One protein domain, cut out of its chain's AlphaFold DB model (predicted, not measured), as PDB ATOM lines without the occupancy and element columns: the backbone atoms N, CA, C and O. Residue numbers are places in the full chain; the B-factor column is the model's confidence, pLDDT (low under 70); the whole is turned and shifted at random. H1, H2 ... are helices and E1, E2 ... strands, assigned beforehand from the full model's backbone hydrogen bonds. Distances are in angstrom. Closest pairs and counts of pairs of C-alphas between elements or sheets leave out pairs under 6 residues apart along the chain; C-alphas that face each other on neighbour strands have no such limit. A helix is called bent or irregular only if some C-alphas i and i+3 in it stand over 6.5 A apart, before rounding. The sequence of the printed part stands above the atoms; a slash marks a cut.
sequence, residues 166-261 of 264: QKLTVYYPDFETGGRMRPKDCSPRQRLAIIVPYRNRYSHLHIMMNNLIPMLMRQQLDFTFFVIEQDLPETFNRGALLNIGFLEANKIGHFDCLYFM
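This is residues 166 to 261 of the 264 residues of the protein "Glyco_transf_7N domain-containing protein" of Arion vulgaris (UniProt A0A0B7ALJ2). A small, three-stranded parallel sheet of E2, E1 and E3 lies in the middle, with helix H2 over one face and helix H3 over the other, while the short helix H1 lies beyond the sheet, near H2. Between H1 and E1 a long stretch without a named element, residues 172 to 190, folds back past edge strand E2, where residues 180 to 181 pair antiparallel with residues 223 to 224. The printed part has 96 residues with three named helices and three named strands, in the order H1, E1, H2, E2, H3, E3; the sheet's order is E2, E1, E3, and the class is mixed, helices and strands. The whole is compact, with a radius of gyration of the C-alphas of 13.8 A, yet elongated in outline, spanning 46 by 30 by 20 A.

In the sheet, E1, residues 191 to 198, is the inner strand, parallel to E2, residues 222 to 229, at 19 degrees; N 194 and O 224 are within hydrogen-bond range at 2.9 A. On its other side E1 is parallel to E3, residues 257 to 260, at 17 degrees, with N 259 and O 193 at 2.8 A. H3, residues 238 to 252, is on the sheet at a height of 7.7 A, over E2 and E1, and runs slantwise to the strands, at 37 degrees to E1 on the local plane. Its closest C-alphas to E1 are those of Leu 241 and Pro 197, 5.5 A apart. H2, residues 202 to 218, is on the opposite face at a height of 10.1 A, over E2 and along the strands, at 10 degrees to E2 on the local plane; the closest C-alphas of the two are those of Leu 216 and Phe 223, 7.6 A apart. These are three layers, helices on both faces of a sheet. E1, H2, E2 form a strand-helix-strand unit, two parallel neighbour strands with a helix between them in the chain, and E2, H3, E3 a split one, with E1 between its strands; both crossovers are right-handed. H1, residues 166 to 171, is not on the sheet; it is close to H2 but not clearly touching, with the C-alphas of Leu 168 and Asn 210 closest at 7.0 A. Every O i to N i+4 pair is within hydrogen-bond range in H1 and H3, and 11 of 13 in H2.

E1 measures 21.9 A from first to last C-alpha, E2 22.7 A, H2 25.0 A and H3 21.1 A. H2 is only just irregular: C-alphas 211 and 214 are 6.6 A apart. H1 begins at C-alpha 166 (235.319, 269.480, 169.339), and E3 ends at C-alpha 260 (244.768, 250.730, 182.735).

The two C-alphas farthest apart, those of Asp 185 and Pro 233, are 46.2 A apart. The printed part has no cut, and the link from H1 to E1 is long, with 19 residues. The mean pLDDT of the printed part is 89.4, and no printed residue is under 70.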
ATOM      1  N   GLN A 166     235.548 269.052 170.726       78.12
ATOM      2  CA  GLN A 166     235.319 269.480 169.339       78.12
ATOM      3  C   GLN A 166     236.623 269.591 168.538       78.12
ATOM      4  O   GLN A 166     236.676 269.186 167.379       78.12
ATOM      5  N   LYS A 167     237.702 270.100 169.153       79.69
ATOM      6  CA  LYS A 167     239.023 270.147 168.505       79.69
ATOM      7  C   LYS A 167     239.603 268.750 168.297       79.69
ATOM      8  O   LYS A 167     240.211 268.506 167.262       79.69
ATOM      9  N   LEU A 168     239.392 267.844 169.252       79.38
ATOM     10  CA  LEU A 168     239.843 266.459 169.150       79.38
ATOM     11  C   LEU A 168     239.146 265.734 167.982       79.38
ATOM     12  O   LEU A 168     239.826 265.097 167.184       79.38
ATOM     13  N   THR A 169     237.830 265.909 167.819       78.75
ATOM     14  CA  THR A 169     237.063 265.367 166.681       78.75
ATOM     15  C   THR A 169     237.535 265.929 165.336       78.75
ATOM     16  O   THR A 169     237.607 265.194 164.357       78.75
ATOM     17  N   VAL A 170     237.907 267.215 165.276       85.31
ATOM     18  CA  VAL A 170     238.450 267.842 164.054       85.31
ATOM     19  C   VAL A 170     239.859 267.336 163.712       85.31
ATOM     20  O   VAL A 170     240.173 267.190 162.534       85.31
ATOM     21  N   TYR A 171     240.707 267.050 164.705       84.81
ATOM     22  CA  TYR A 171     242.042 266.481 164.470       84.81
ATOM     23  C   TYR A 171     242.020 264.981 164.147       84.81
ATOM     24  O   TYR A 171     242.897 264.506 163.428       84.81
ATOM     25  N   TYR A 172     241.026 264.244 164.648       84.50
ATOM     26  CA  TYR A 172     240.913 262.795 164.484       84.50
ATOM     27  C   TYR A 172     239.509 262.401 163.981       84.50
ATOM     28  O   TYR A 172     238.748 261.764 164.713       84.50
ATOM     29  N   PRO A 173     239.149 262.750 162.726       83.06
ATOM     30  CA  PRO A 173     237.828 262.464 162.150       83.06
ATOM     31  C   PRO A 173     237.561 260.965 161.928       83.06
ATOM     32  O   PRO A 173     236.428 260.573 161.667       83.06
ATOM     33  N   ASP A 174     238.594 260.131 162.051       80.06
ATOM     34  CA  ASP A 174     238.546 258.675 161.884       80.06
ATOM     35  C   ASP A 174     238.115 257.915 163.155       80.06
ATOM     36  O   ASP A 174     238.154 256.683 163.187       80.06
ATOM     37  N   PHE A 175     237.691 258.626 164.205       80.12
ATOM     38  CA  PHE A 175     237.111 258.007 165.394       80.12
ATOM     39  C   PHE A 175     235.736 257.399 165.117       80.12
ATOM     40  O   PHE A 175     234.777 258.091 164.771       80.12
ATOM     41  N   GLU A 176     235.611 256.098 165.361       81.75
ATOM     42  CA  GLU A 176     234.344 255.383 165.289       81.75
ATOM     43  C   GLU A 176     233.464 255.690 166.508       81.75
ATOM     44  O   GLU A 176     233.943 255.795 167.648       81.75
ATOM     45  N   THR A 177     232.145 255.726 166.284       74.00
ATOM     46  CA  THR A 177     231.131 255.652 167.344       74.00
ATOM     47  C   THR A 177     231.389 254.405 168.188       74.00
ATOM     48  O   THR A 177     231.161 253.279 167.753       74.00
ATOM     49  N   GLY A 178     231.931 254.614 169.385       73.62
ATOM     50  CA  GLY A 178     232.647 253.574 170.122       73.62
ATOM     51  C   GLY A 178     233.862 254.105 170.881       73.62
ATOM     52  O   GLY A 178     234.294 253.467 171.834       73.62
ATOM     53  N   GLY A 179     234.396 255.277 170.505       78.44
ATOM     54  CA  GLY A 179     235.683 255.740 171.041       78.44
ATOM     55  C   GLY A 179     236.830 254.851 170.557       78.44
ATOM     56  O   GLY A 179     237.831 254.692 171.258       78.44
ATOM     57  N   ARG A 180     236.634 254.235 169.383       88.44
ATOM     58  CA  ARG A 180     237.507 253.244 168.761       88.44
ATOM     59  C   ARG A 180     238.178 253.832 167.529       88.44
ATOM     60  O   ARG A 180     237.545 254.582 166.791       88.44
ATOM     61  N   MET A 181     239.424 253.455 167.280       89.44
ATOM     62  CA  MET A 181     240.100 253.724 166.014       89.44
ATOM     63  C   MET A 181     241.085 252.598 165.685       89.44
ATOM     64  O   MET A 181     241.622 251.947 166.581       89.44
ATOM     65  N   ARG A 182     241.293 252.351 164.391       93.44
ATOM     66  CA  ARG A 182     242.111 251.259 163.842       93.44
ATOM     67  C   ARG A 182     242.733 251.671 162.501       93.44
ATOM     68  O   ARG A 182     242.240 252.619 161.888       93.44
ATOM     69  N   PRO A 183     243.786 250.986 162.017       94.50
ATOM     70  CA  PRO A 183     244.364 251.258 160.704       94.50
ATOM     71  C   PRO A 183     243.364 250.982 159.575       94.50
ATOM     72  O   PRO A 183     242.525 250.087 159.686       94.50
ATOM     73  N   LYS A 184     243.491 251.726 158.471       91.25
ATOM     74  CA  LYS A 184     242.705 251.516 157.243       91.25
ATOM     75  C   LYS A 184     243.434 250.643 156.217       91.25
ATOM     76  O   LYS A 184     242.795 249.893 155.492       91.25
ATOM     77  N   ASP A 185     244.764 250.724 156.173       91.88
ATOM     78  CA  ASP A 185     245.590 250.159 155.091       91.88
ATOM     79  C   ASP A 185     246.044 248.706 155.328       91.88
ATOM     80  O   ASP A 185     246.645 248.081 154.445       91.88
ATOM     81  N   CYS A 186     245.820 248.185 156.539       94.50
ATOM     82  CA  CYS A 186     246.261 246.867 156.986       94.50
ATOM     83  C   CYS A 186     245.421 246.346 158.164       94.50
ATOM     84  O   CYS A 186     244.852 247.122 158.932       94.50
ATOM     85  N   SER A 187     245.371 245.023 158.330       95.75
ATOM     86  CA  SER A 187     244.717 244.370 159.465       95.75
ATOM     87  C   SER A 187     245.573 244.513 160.738       95.75
ATOM     88  O   SER A 187     246.719 244.044 160.749       95.75
ATOM     89  N   PRO A 188     245.066 245.148 161.810       96.00
ATOM     90  CA  PRO A 188     245.816 245.371 163.043       96.00
ATOM     91  C   PRO A 188     246.101 244.052 163.770       96.00
ATOM     92  O   PRO A 188     245.226 243.200 163.917       96.00
ATOM     93  N   ARG A 189     247.336 243.887 164.260       94.81
ATOM     94  CA  ARG A 189     247.778 242.658 164.949       94.81
ATOM     95  C   ARG A 189     247.286 242.523 166.395       94.81
ATOM     96  O   ARG A 189     247.380 241.436 166.956       94.81
ATOM     97  N   GLN A 190     246.840 243.615 167.015       94.69
ATOM     98  CA  GLN A 190     246.449 243.670 168.424       94.69
ATOM     99  C   GLN A 190     245.281 244.638 168.626       94.69
ATOM    100  O   GLN A 190     245.298 245.753 168.093       94.69
ATOM    101  N   ARG A 191     244.311 244.223 169.447       96.31
ATOM    102  CA  ARG A 191     243.191 245.037 169.932       96.31
ATOM    103  C   ARG A 191     243.392 245.428 171.390       96.31
ATOM    104  O   ARG A 191     243.571 244.562 172.248       96.31
ATOM    105  N   LEU A 192     243.321 246.724 171.676       96.50
ATOM    106  CA  LEU A 192     243.669 247.321 172.961       96.50
ATOM    107  C   LEU A 192     242.471 248.024 173.616       96.50
ATOM    108  O   LEU A 192     241.985 249.042 173.121       96.50
ATOM    109  N   ALA A 193     242.033 247.533 174.775       96.12
ATOM    110  CA  ALA A 193     241.082 248.247 175.624       96.12
ATOM    111  C   ALA A 193     241.825 249.226 176.547       96.12
ATOM    112  O   ALA A 193     242.562 248.800 177.438       96.12
ATOM    113  N   ILE A 194     241.629 250.532 176.362       95.94
ATOM    114  CA  ILE A 194     242.249 251.577 177.189       95.94
ATOM    115  C   ILE A 194     241.245 252.029 178.247       95.94
ATOM    116  O   ILE A 194     240.346 252.819 177.967       95.94
ATOM    117  N   ILE A 195     241.393 251.524 179.468       94.06
ATOM    118  CA  ILE A 195     240.473 251.789 180.578       94.06
ATOM    119  C   ILE A 195     240.968 252.996 181.373       94.06
ATOM    120  O   ILE A 195     242.099 253.005 181.864       94.06
ATOM    121  N   VAL A 196     240.105 254.005 181.507       93.50
ATOM    122  CA  VAL A 196     240.390 255.287 182.162       93.50
ATOM    123  C   VAL A 196     239.371 255.511 183.288       93.50
ATOM    124  O   VAL A 196     238.220 255.835 182.998       93.50
ATOM    125  N   PRO A 197     239.745 255.355 184.571       91.75
ATOM    126  CA  PRO A 197     238.877 255.692 185.690       91.75
ATOM    127  C   PRO A 197     238.800 257.219 185.807       91.75
ATOM    128  O   PRO A 197     239.829 257.900 185.878       91.75
ATOM    129  N   TYR A 198     237.591 257.765 185.804       90.94
ATOM    130  CA  TYR A 198     237.347 259.189 185.598       90.94
ATOM    131  C   TYR A 198     236.378 259.761 186.638       90.94
ATOM    132  O   TYR A 198     235.488 259.071 187.125       90.94
ATOM    133  N   ARG A 199     236.586 261.033 186.989       87.62
ATOM    134  CA  ARG A 199     235.635 261.887 187.712       87.62
ATOM    135  C   ARG A 199     236.105 263.334 187.635       87.62
ATOM    136  O   ARG A 199     237.229 263.613 188.056       87.62
ATOM    137  N   ASN A 200     235.278 264.247 187.128       86.38
ATOM    138  CA  ASN A 200     235.512 265.705 187.155       86.38
ATOM    139  C   ASN A 200     236.912 266.167 186.672       86.38
ATOM    140  O   ASN A 200     237.471 267.138 187.181       86.38
ATOM    141  N   ARG A 201     237.507 265.470 185.692       89.31
ATOM    142  CA  ARG A 201     238.892 265.687 185.211       89.31
ATOM    143  C   ARG A 201     238.969 265.958 183.702       89.31
ATOM    144  O   ARG A 201     239.920 265.555 183.035       89.31
ATOM    145  N   TYR A 202     237.957 266.644 183.160       86.94
ATOM    146  CA  TYR A 202     237.732 266.843 181.719       86.94
ATOM    147  C   TYR A 202     238.988 267.299 180.962       86.94
ATOM    148  O   TYR A 202     239.355 266.704 179.950       86.94
ATOM    149  N   SER A 203     239.693 268.312 181.472       88.94
ATOM    150  CA  SER A 203     240.923 268.831 180.860       88.94
ATOM    151  C   SER A 203     242.040 267.788 180.778       88.94
ATOM    152  O   SER A 203     242.723 267.714 179.761       88.94
ATOM    153  N   HIS A 204     242.221 266.968 181.819       91.12
ATOM    154  CA  HIS A 204     243.282 265.958 181.866       91.12
ATOM    155  C   HIS A 204     242.954 264.792 180.922       91.12
ATOM    156  O   HIS A 204     243.850 264.302 180.241       91.12
ATOM    157  N   LEU A 205     241.675 264.408 180.811       89.19
ATOM    158  CA  LEU A 205     241.210 263.395 179.855       89.19
ATOM    159  C   LEU A 205     241.525 263.796 178.405       89.19
ATOM    160  O   LEU A 205     242.087 263.000 177.656       89.19
ATOM    161  N   HIS A 206     241.224 265.039 178.026       87.81
ATOM    162  CA  HIS A 206     241.437 265.525 176.660       87.81
ATOM    163  C   HIS A 206     242.924 265.736 176.331       87.81
ATOM    164  O   HIS A 206     243.354 265.405 175.227       87.81
ATOM    165  N   ILE A 207     243.733 266.199 177.294       89.50
ATOM    166  CA  ILE A 207     245.202 266.250 177.161       89.50
ATOM    167  C   ILE A 207     245.778 264.835 176.988       89.50
ATOM    168  O   ILE A 207     246.579 264.603 176.082       89.50
ATOM    169  N   MET A 208     245.345 263.869 177.807       90.56
ATOM    170  CA  MET A 208     245.767 262.468 177.709       90.56
ATOM    171  C   MET A 208     245.412 261.873 176.339       90.56
ATOM    172  O   MET A 208     246.278 261.291 175.689       90.56
ATOM    173  N   MET A 209     244.173 262.056 175.869       89.81
ATOM    174  CA  MET A 209     243.742 261.599 174.543       89.81
ATOM    175  C   MET A 209     244.604 262.203 173.428       89.81
ATOM    176  O   MET A 209     245.152 261.454 172.624       89.81
ATOM    177  N   ASN A 210     244.800 263.523 173.417       89.00
ATOM    178  CA  ASN A 210     245.579 264.213 172.384       89.00
ATOM    179  C   ASN A 210     247.046 263.742 172.295       89.00
ATOM    180  O   ASN A 210     247.626 263.754 171.215       89.00
ATOM    181  N   ASN A 211     247.643 263.287 173.402       90.50
ATOM    182  CA  ASN A 211     248.987 262.699 173.397       90.50
ATOM    183  C   ASN A 211     248.986 261.209 172.998       90.50
ATOM    184  O   ASN A 211     249.845 260.775 172.229       90.50
ATOM    185  N   LEU A 212     248.024 260.417 173.492       92.06
ATOM    186  CA  LEU A 212     247.959 258.974 173.228       92.06
ATOM    187  C   LEU A 212     247.539 258.641 171.795       92.06
ATOM    188  O   LEU A 212     248.145 257.770 171.177       92.06
ATOM    189  N   ILE A 213     246.520 259.313 171.258       91.12
ATOM    190  CA  ILE A 213     245.935 259.000 169.947       91.12
ATOM    191  C   ILE A 213     246.991 258.917 168.829       91.12
ATOM    192  O   ILE A 213     247.092 257.858 168.206       91.12
ATOM    193  N   PRO A 214     247.833 259.942 168.583       91.75
ATOM    194  CA  PRO A 214     248.797 259.879 167.488       91.75
ATOM    195  C   PRO A 214     249.918 258.865 167.762       91.75
ATOM    196  O   PRO A 214     250.490 258.318 166.822       91.75
ATOM    197  N   MET A 215     250.244 258.561 169.025       92.94
ATOM    198  CA  MET A 215     251.163 257.462 169.362       92.94
ATOM    199  C   MET A 215     250.570 256.102 168.955       92.94
ATOM    200  O   MET A 215     251.233 255.331 168.265       92.94
ATOM    201  N   LEU A 216     249.315 255.832 169.327       94.56
ATOM    202  CA  LEU A 216     248.625 254.563 169.063       94.56
ATOM    203  C   LEU A 216     248.347 254.348 167.564       94.56
ATOM    204  O   LEU A 216     248.500 253.234 167.063       94.56
ATOM    205  N   MET A 217     248.024 255.418 166.823       93.25
ATOM    206  CA  MET A 217     247.908 255.384 165.356       93.25
ATOM    207  C   MET A 217     249.230 254.980 164.690       93.25
ATOM    208  O   MET A 217     249.247 254.093 163.838       93.25
ATOM    209  N   ARG A 218     250.355 255.575 165.112       94.38
ATOM    210  CA  ARG A 218     251.697 255.237 164.597       94.38
ATOM    211  C   ARG A 218     252.152 253.827 164.988       94.38
ATOM    212  O   ARG A 218     252.973 253.251 164.285       94.38
ATOM    213  N   GLN A 219     251.585 253.257 166.052       95.00
ATOM    214  CA  GLN A 219     251.739 251.849 166.443       95.00
ATOM    215  C   GLN A 219     250.809 250.884 165.676       95.00
ATOM    216  O   GLN A 219     250.915 249.676 165.862       95.00
ATOM    217  N   GLN A 220     249.928 251.389 164.804       96.12
ATOM    218  CA  GLN A 220     248.990 250.608 163.981       96.12
ATOM    219  C   GLN A 220     248.089 249.645 164.788       96.12
ATOM    220  O   GLN A 220     247.779 248.533 164.353       96.12
ATOM    221  N   LEU A 221     247.654 250.091 165.969       96.06
ATOM    222  CA  LEU A 221     246.770 249.345 166.868       96.06
ATOM    223  C   LEU A 221     245.288 249.587 166.551       96.06
ATOM    224  O   LEU A 221     244.905 250.679 166.137       96.06
ATOM    225  N   ASP A 222     244.449 248.586 166.822       95.94
ATOM    226  CA  ASP A 222     243.002 248.761 166.996       95.94
ATOM    227  C   ASP A 222     242.757 249.049 168.477       95.94
ATOM    228  O   ASP A 222     243.018 248.193 169.320       95.94
ATOM    229  N   PHE A 223     242.345 250.259 168.837       95.44
ATOM    230  CA  PHE A 223     242.205 250.649 170.238       95.44
ATOM    231  C   PHE A 223     240.856 251.296 170.516       95.44
ATOM    232  O   PHE A 223     240.334 252.039 169.690       95.44
ATOM    233  N   THR A 224     240.325 251.044 171.714       93.81
ATOM    234  CA  THR A 224     239.040 251.577 172.186       93.81
ATOM    235  C   THR A 224     239.209 252.195 173.571       93.81
ATOM    236  O   THR A 224     239.724 251.544 174.483       93.81
ATOM    237  N   PHE A 225     238.769 253.443 173.744       91.62
ATOM    238  CA  PHE A 225     238.775 254.129 175.038       91.62
ATOM    239  C   PHE A 225     237.524 253.804 175.866       91.62
ATOM    240  O   PHE A 225     236.398 254.085 175.466       91.62
ATOM    241  N   PHE A 226     237.740 253.294 177.077       92.62
ATOM    242  CA  PHE A 226     236.717 252.999 178.076       92.62
ATOM    243  C   PHE A 226     236.844 253.980 179.244       92.62
ATOM    244  O   PHE A 226     237.558 253.726 180.218       92.62
ATOM    245  N   VAL A 227     236.170 255.127 179.135       91.12
ATOM    246  CA  VAL A 227     236.110 256.134 180.206       91.12
ATOM    247  C   VAL A 227     235.037 255.717 181.212       91.12
ATOM    248  O   VAL A 227     233.845 255.762 180.910       91.12
ATOM    249  N   ILE A 228     235.470 255.274 182.394       90.00
ATOM    250  CA  ILE A 228     234.603 254.777 183.466       90.00
ATOM    251  C   ILE A 228     234.459 255.880 184.514       90.00
ATOM    252  O   ILE A 228     235.333 256.061 185.365       90.00
ATOM    253  N   GLU A 229     233.376 256.647 184.411       85.62
ATOM    254  CA  GLU A 229     233.040 257.703 185.367       85.62
ATOM    255  C   GLU A 229     232.512 257.122 186.690       85.62
ATOM    256  O   GLU A 229     231.827 256.099 186.699       85.62
ATOM    257  N   GLN A 230     232.843 257.778 187.806       84.06
ATOM    258  CA  GLN A 230     232.185 257.583 189.096       84.06
ATOM    259  C   GLN A 230     231.473 258.863 189.512       84.06
ATOM    260  O   GLN A 230     232.100 259.919 189.607       84.06
ATOM    261  N   ASP A 231     230.201 258.741 189.862       83.75
ATOM    262  CA  ASP A 231     229.404 259.858 190.345       83.75
ATOM    263  C   ASP A 231     229.833 260.359 191.740       83.75
ATOM    264  O   ASP A 231     230.710 259.818 192.433       83.75
ATOM    265  N   LEU A 232     229.216 261.468 192.138       80.00
ATOM    266  CA  LEU A 232     229.271 262.037 193.482       80.00
ATOM    267  C   LEU A 232     228.067 261.527 194.302       80.00
ATOM    268  O   LEU A 232     227.058 261.155 193.710       80.00
ATOM    269  N   PRO A 233     228.126 261.504 195.649       84.06
ATOM    270  CA  PRO A 233     229.140 262.102 196.523       84.06
ATOM    271  C   PRO A 233     230.230 261.136 197.030       84.06
ATOM    272  O   PRO A 233     231.032 261.534 197.872       84.06
ATOM    273  N   GLU A 234     230.266 259.880 196.576       84.00
ATOM    274  CA  GLU A 234     231.130 258.844 197.167       84.00
ATOM    275  C   GLU A 234     232.648 259.136 197.087       84.00
ATOM    276  O   GLU A 234     233.137 259.978 196.324       84.00
ATOM    277  N   THR A 235     233.446 258.403 197.867       87.62
ATOM    278  CA  THR A 235     234.913 258.437 197.761       87.62
ATOM    279  C   THR A 235     235.380 257.785 196.455       87.62
ATOM    280  O   THR A 235     234.787 256.819 195.977       87.62
ATOM    281  N   PHE A 236     236.440 258.324 195.838       87.38
ATOM    282  CA  PHE A 236     236.884 257.858 194.518       87.38
ATOM    283  C   PHE A 236     237.501 256.454 194.592       87.38
ATOM    284  O   PHE A 236     238.618 256.277 195.082       87.38
ATOM    285  N   ASN A 237     236.788 255.451 194.084       89.69
ATOM    286  CA  ASN A 237     237.177 254.048 194.154       89.69
ATOM    287  C   ASN A 237     237.792 253.585 192.828       89.69
ATOM    288  O   ASN A 237     237.194 252.823 192.065       89.69
ATOM    289  N   ARG A 238     239.037 254.016 192.572       89.44
ATOM    290  CA  ARG A 238     239.813 253.614 191.383       89.44
ATOM    291  C   ARG A 238     239.774 252.097 191.150       89.44
ATOM    292  O   ARG A 238     239.620 251.674 190.012       89.44
ATOM    293  N   GLY A 239     239.897 251.286 192.205       89.69
ATOM    294  CA  GLY A 239     239.902 249.823 192.097       89.69
ATOM    295  C   GLY A 239     238.604 249.260 191.513       89.69
ATOM    296  O   GLY A 239     238.652 248.435 190.603       89.69
ATOM    297  N   ALA A 240     237.449 249.752 191.972       87.12
ATOM    298  CA  ALA A 240     236.157 249.373 191.404       87.12
ATOM    299  C   ALA A 240     236.037 249.788 189.930       87.12
ATOM    300  O   ALA A 240     235.643 248.969 189.106       87.12
ATOM    301  N   LEU A 241     236.442 251.011 189.575       85.12
ATOM    302  CA  LEU A 241     236.324 251.529 188.204       85.12
ATOM    303  C   LEU A 241     237.190 250.762 187.195       85.12
ATOM    304  O   LEU A 241     236.743 250.509 186.078       85.12
ATOM    305  N   LEU A 242     238.399 250.338 187.582       90.19
ATOM    306  CA  LEU A 242     239.242 249.486 186.732       90.19
ATOM    307  C   LEU A 242     238.619 248.092 186.529       90.19
ATOM    308  O   LEU A 242     238.609 247.584 185.408       90.19
ATOM    309  N   ASN A 243     238.046 247.501 187.586       91.38
ATOM    310  CA  ASN A 243     237.356 246.209 187.512       91.38
ATOM    311  C   ASN A 243     236.077 246.284 186.659       91.38
ATOM    312  O   ASN A 243     235.832 245.397 185.844       91.38
ATOM    313  N   ILE A 244     235.287 247.352 186.807       88.81
ATOM    314  CA  ILE A 244     234.110 247.629 185.973       88.81
ATOM    315  C   ILE A 244     234.546 247.794 184.514       88.81
ATOM    316  O   ILE A 244     234.006 247.117 183.647       88.81
ATOM    317  N   GLY A 245     235.578 248.597 184.235       87.94
ATOM    318  CA  GLY A 245     236.097 248.780 182.878       87.94
ATOM    319  C   GLY A 245     236.542 247.479 182.206       87.94
ATOM    320  O   GLY A 245     236.252 247.278 181.029       87.94
ATOM    321  N   PHE A 246     237.172 246.563 182.950       90.75
ATOM    322  CA  PHE A 246     237.504 245.224 182.451       90.75
ATOM    323  C   PHE A 246     236.242 244.418 182.098       90.75
ATOM    324  O   PHE A 246     236.188 243.780 181.048       90.75
ATOM    325  N   LEU A 247     235.210 244.453 182.946       89.38
ATOM    326  CA  LEU A 247     233.958 243.734 182.698       89.38
ATOM    327  C   LEU A 247     233.167 244.322 181.520       89.38
ATOM    328  O   LEU A 247     232.658 243.555 180.709       89.38
ATOM    329  N   GLU A 248     233.089 245.648 181.382       88.38
ATOM    330  CA  GLU A 248     232.374 246.296 180.273       88.38
ATOM    331  C   GLU A 248     233.109 246.146 178.931       88.38
ATOM    332  O   GLU A 248     232.468 245.861 177.918       88.38
ATOM    333  N   ALA A 249     234.445 246.244 178.909       87.94
ATOM    334  CA  ALA A 249     235.230 246.024 177.691       87.94
ATOM    335  C   ALA A 249     234.989 244.620 177.105       87.94
ATOM    336  O   ALA A 249     234.706 244.488 175.914       87.94
ATOM    337  N   ASN A 250     234.990 243.590 177.961       87.75
ATOM    338  CA  ASN A 250     234.737 242.200 177.568       87.75
ATOM    339  C   ASN A 250     233.302 241.929 177.060       87.75
ATOM    340  O   ASN A 250     233.083 240.908 176.411       87.75
ATOM    341  N   LYS A 251     232.323 242.813 177.318       87.50
ATOM    342  CA  LYS A 251     230.978 242.729 176.705       87.50
ATOM    343  C   LYS A 251     230.939 243.320 175.295       87.50
ATOM    344  O   LYS A 251     230.119 242.903 174.484       87.50
ATOM    345  N   ILE A 252     231.774 244.326 175.031       84.62
ATOM    346  CA  ILE A 252     231.760 245.118 173.792       84.62
ATOM    347  C   ILE A 252     232.613 244.468 172.696       84.62
ATOM    348  O   ILE A 252     232.288 244.584 171.515       84.62
ATOM    349  N   GLY A 253     233.674 243.749 173.060       83.38
ATOM    350  CA  GLY A 253     234.465 242.991 172.100       83.38
ATOM    351  C   GLY A 253     235.528 242.118 172.751       83.38
ATOM    352  O   GLY A 253     235.824 242.235 173.937       83.38
ATOM    353  N   HIS A 254     236.134 241.246 171.947       92.50
ATOM    354  CA  HIS A 254     237.341 240.543 172.356       92.50
ATOM    355  C   HIS A 254     238.545 241.469 172.151       92.50
ATOM    356  O   HIS A 254     238.838 241.860 171.019       92.50
ATOM    357  N   PHE A 255     239.208 241.829 173.248       95.44
ATOM    358  CA  PHE A 255     240.447 242.602 173.257       95.44
ATOM    359  C   PHE A 255     241.613 241.689 173.623       95.44
ATOM    360  O   PHE A 255     241.501 240.876 174.539       95.44
ATOM    361  N   ASP A 256     242.725 241.841 172.911       96.12
ATOM    362  CA  ASP A 256     243.916 241.004 173.077       96.12
ATOM    363  C   ASP A 256     244.803 241.533 174.222       96.12
ATOM    364  O   ASP A 256     245.517 240.772 174.870       96.12
ATOM    365  N   CYS A 257     244.701 242.838 174.511       96.31
ATOM    366  CA  CYS A 257     245.356 243.526 175.623       96.31
ATOM    367  C   CYS A 257     244.401 244.519 176.310       96.31
ATOM    368  O   CYS A 257     243.563 245.151 175.661       96.31
ATOM    369  N   LEU A 258     244.591 244.742 177.616       96.06
ATOM    370  CA  LEU A 258     243.965 245.843 178.358       96.06
ATOM    371  C   LEU A 258     245.040 246.733 178.994       96.06
ATOM    372  O   LEU A 258     245.998 246.233 179.583       96.06
ATOM    373  N   TYR A 259     244.865 248.050 178.899       96.19
ATOM    374  CA  TYR A 259     245.779 249.051 179.445       96.19
ATOM    375  C   TYR A 259     245.036 250.003 180.384       96.19
ATOM    376  O   TYR A 259     244.141 250.744 179.978       96.19
ATOM    377  N   PHE A 260     245.410 249.972 181.663       94.94
ATOM    378  CA  PHE A 260     244.768 250.730 182.735       94.94
ATOM    379  C   PHE A 260     245.461 252.085 182.936       94.94
ATOM    380  O   PHE A 260     246.356 252.223 183.776       94.94
ATOM    381  N   MET A 261     245.048 253.091 182.168       90.81
ATOM    382  CA  MET A 261     245.604 254.441 182.262       90.81
ATOM    383  C   MET A 261     245.083 255.163 183.515       90.81
ATOM    384  O   MET A 261     243.962 254.929 183.959       90.81
TER     385      MET A 261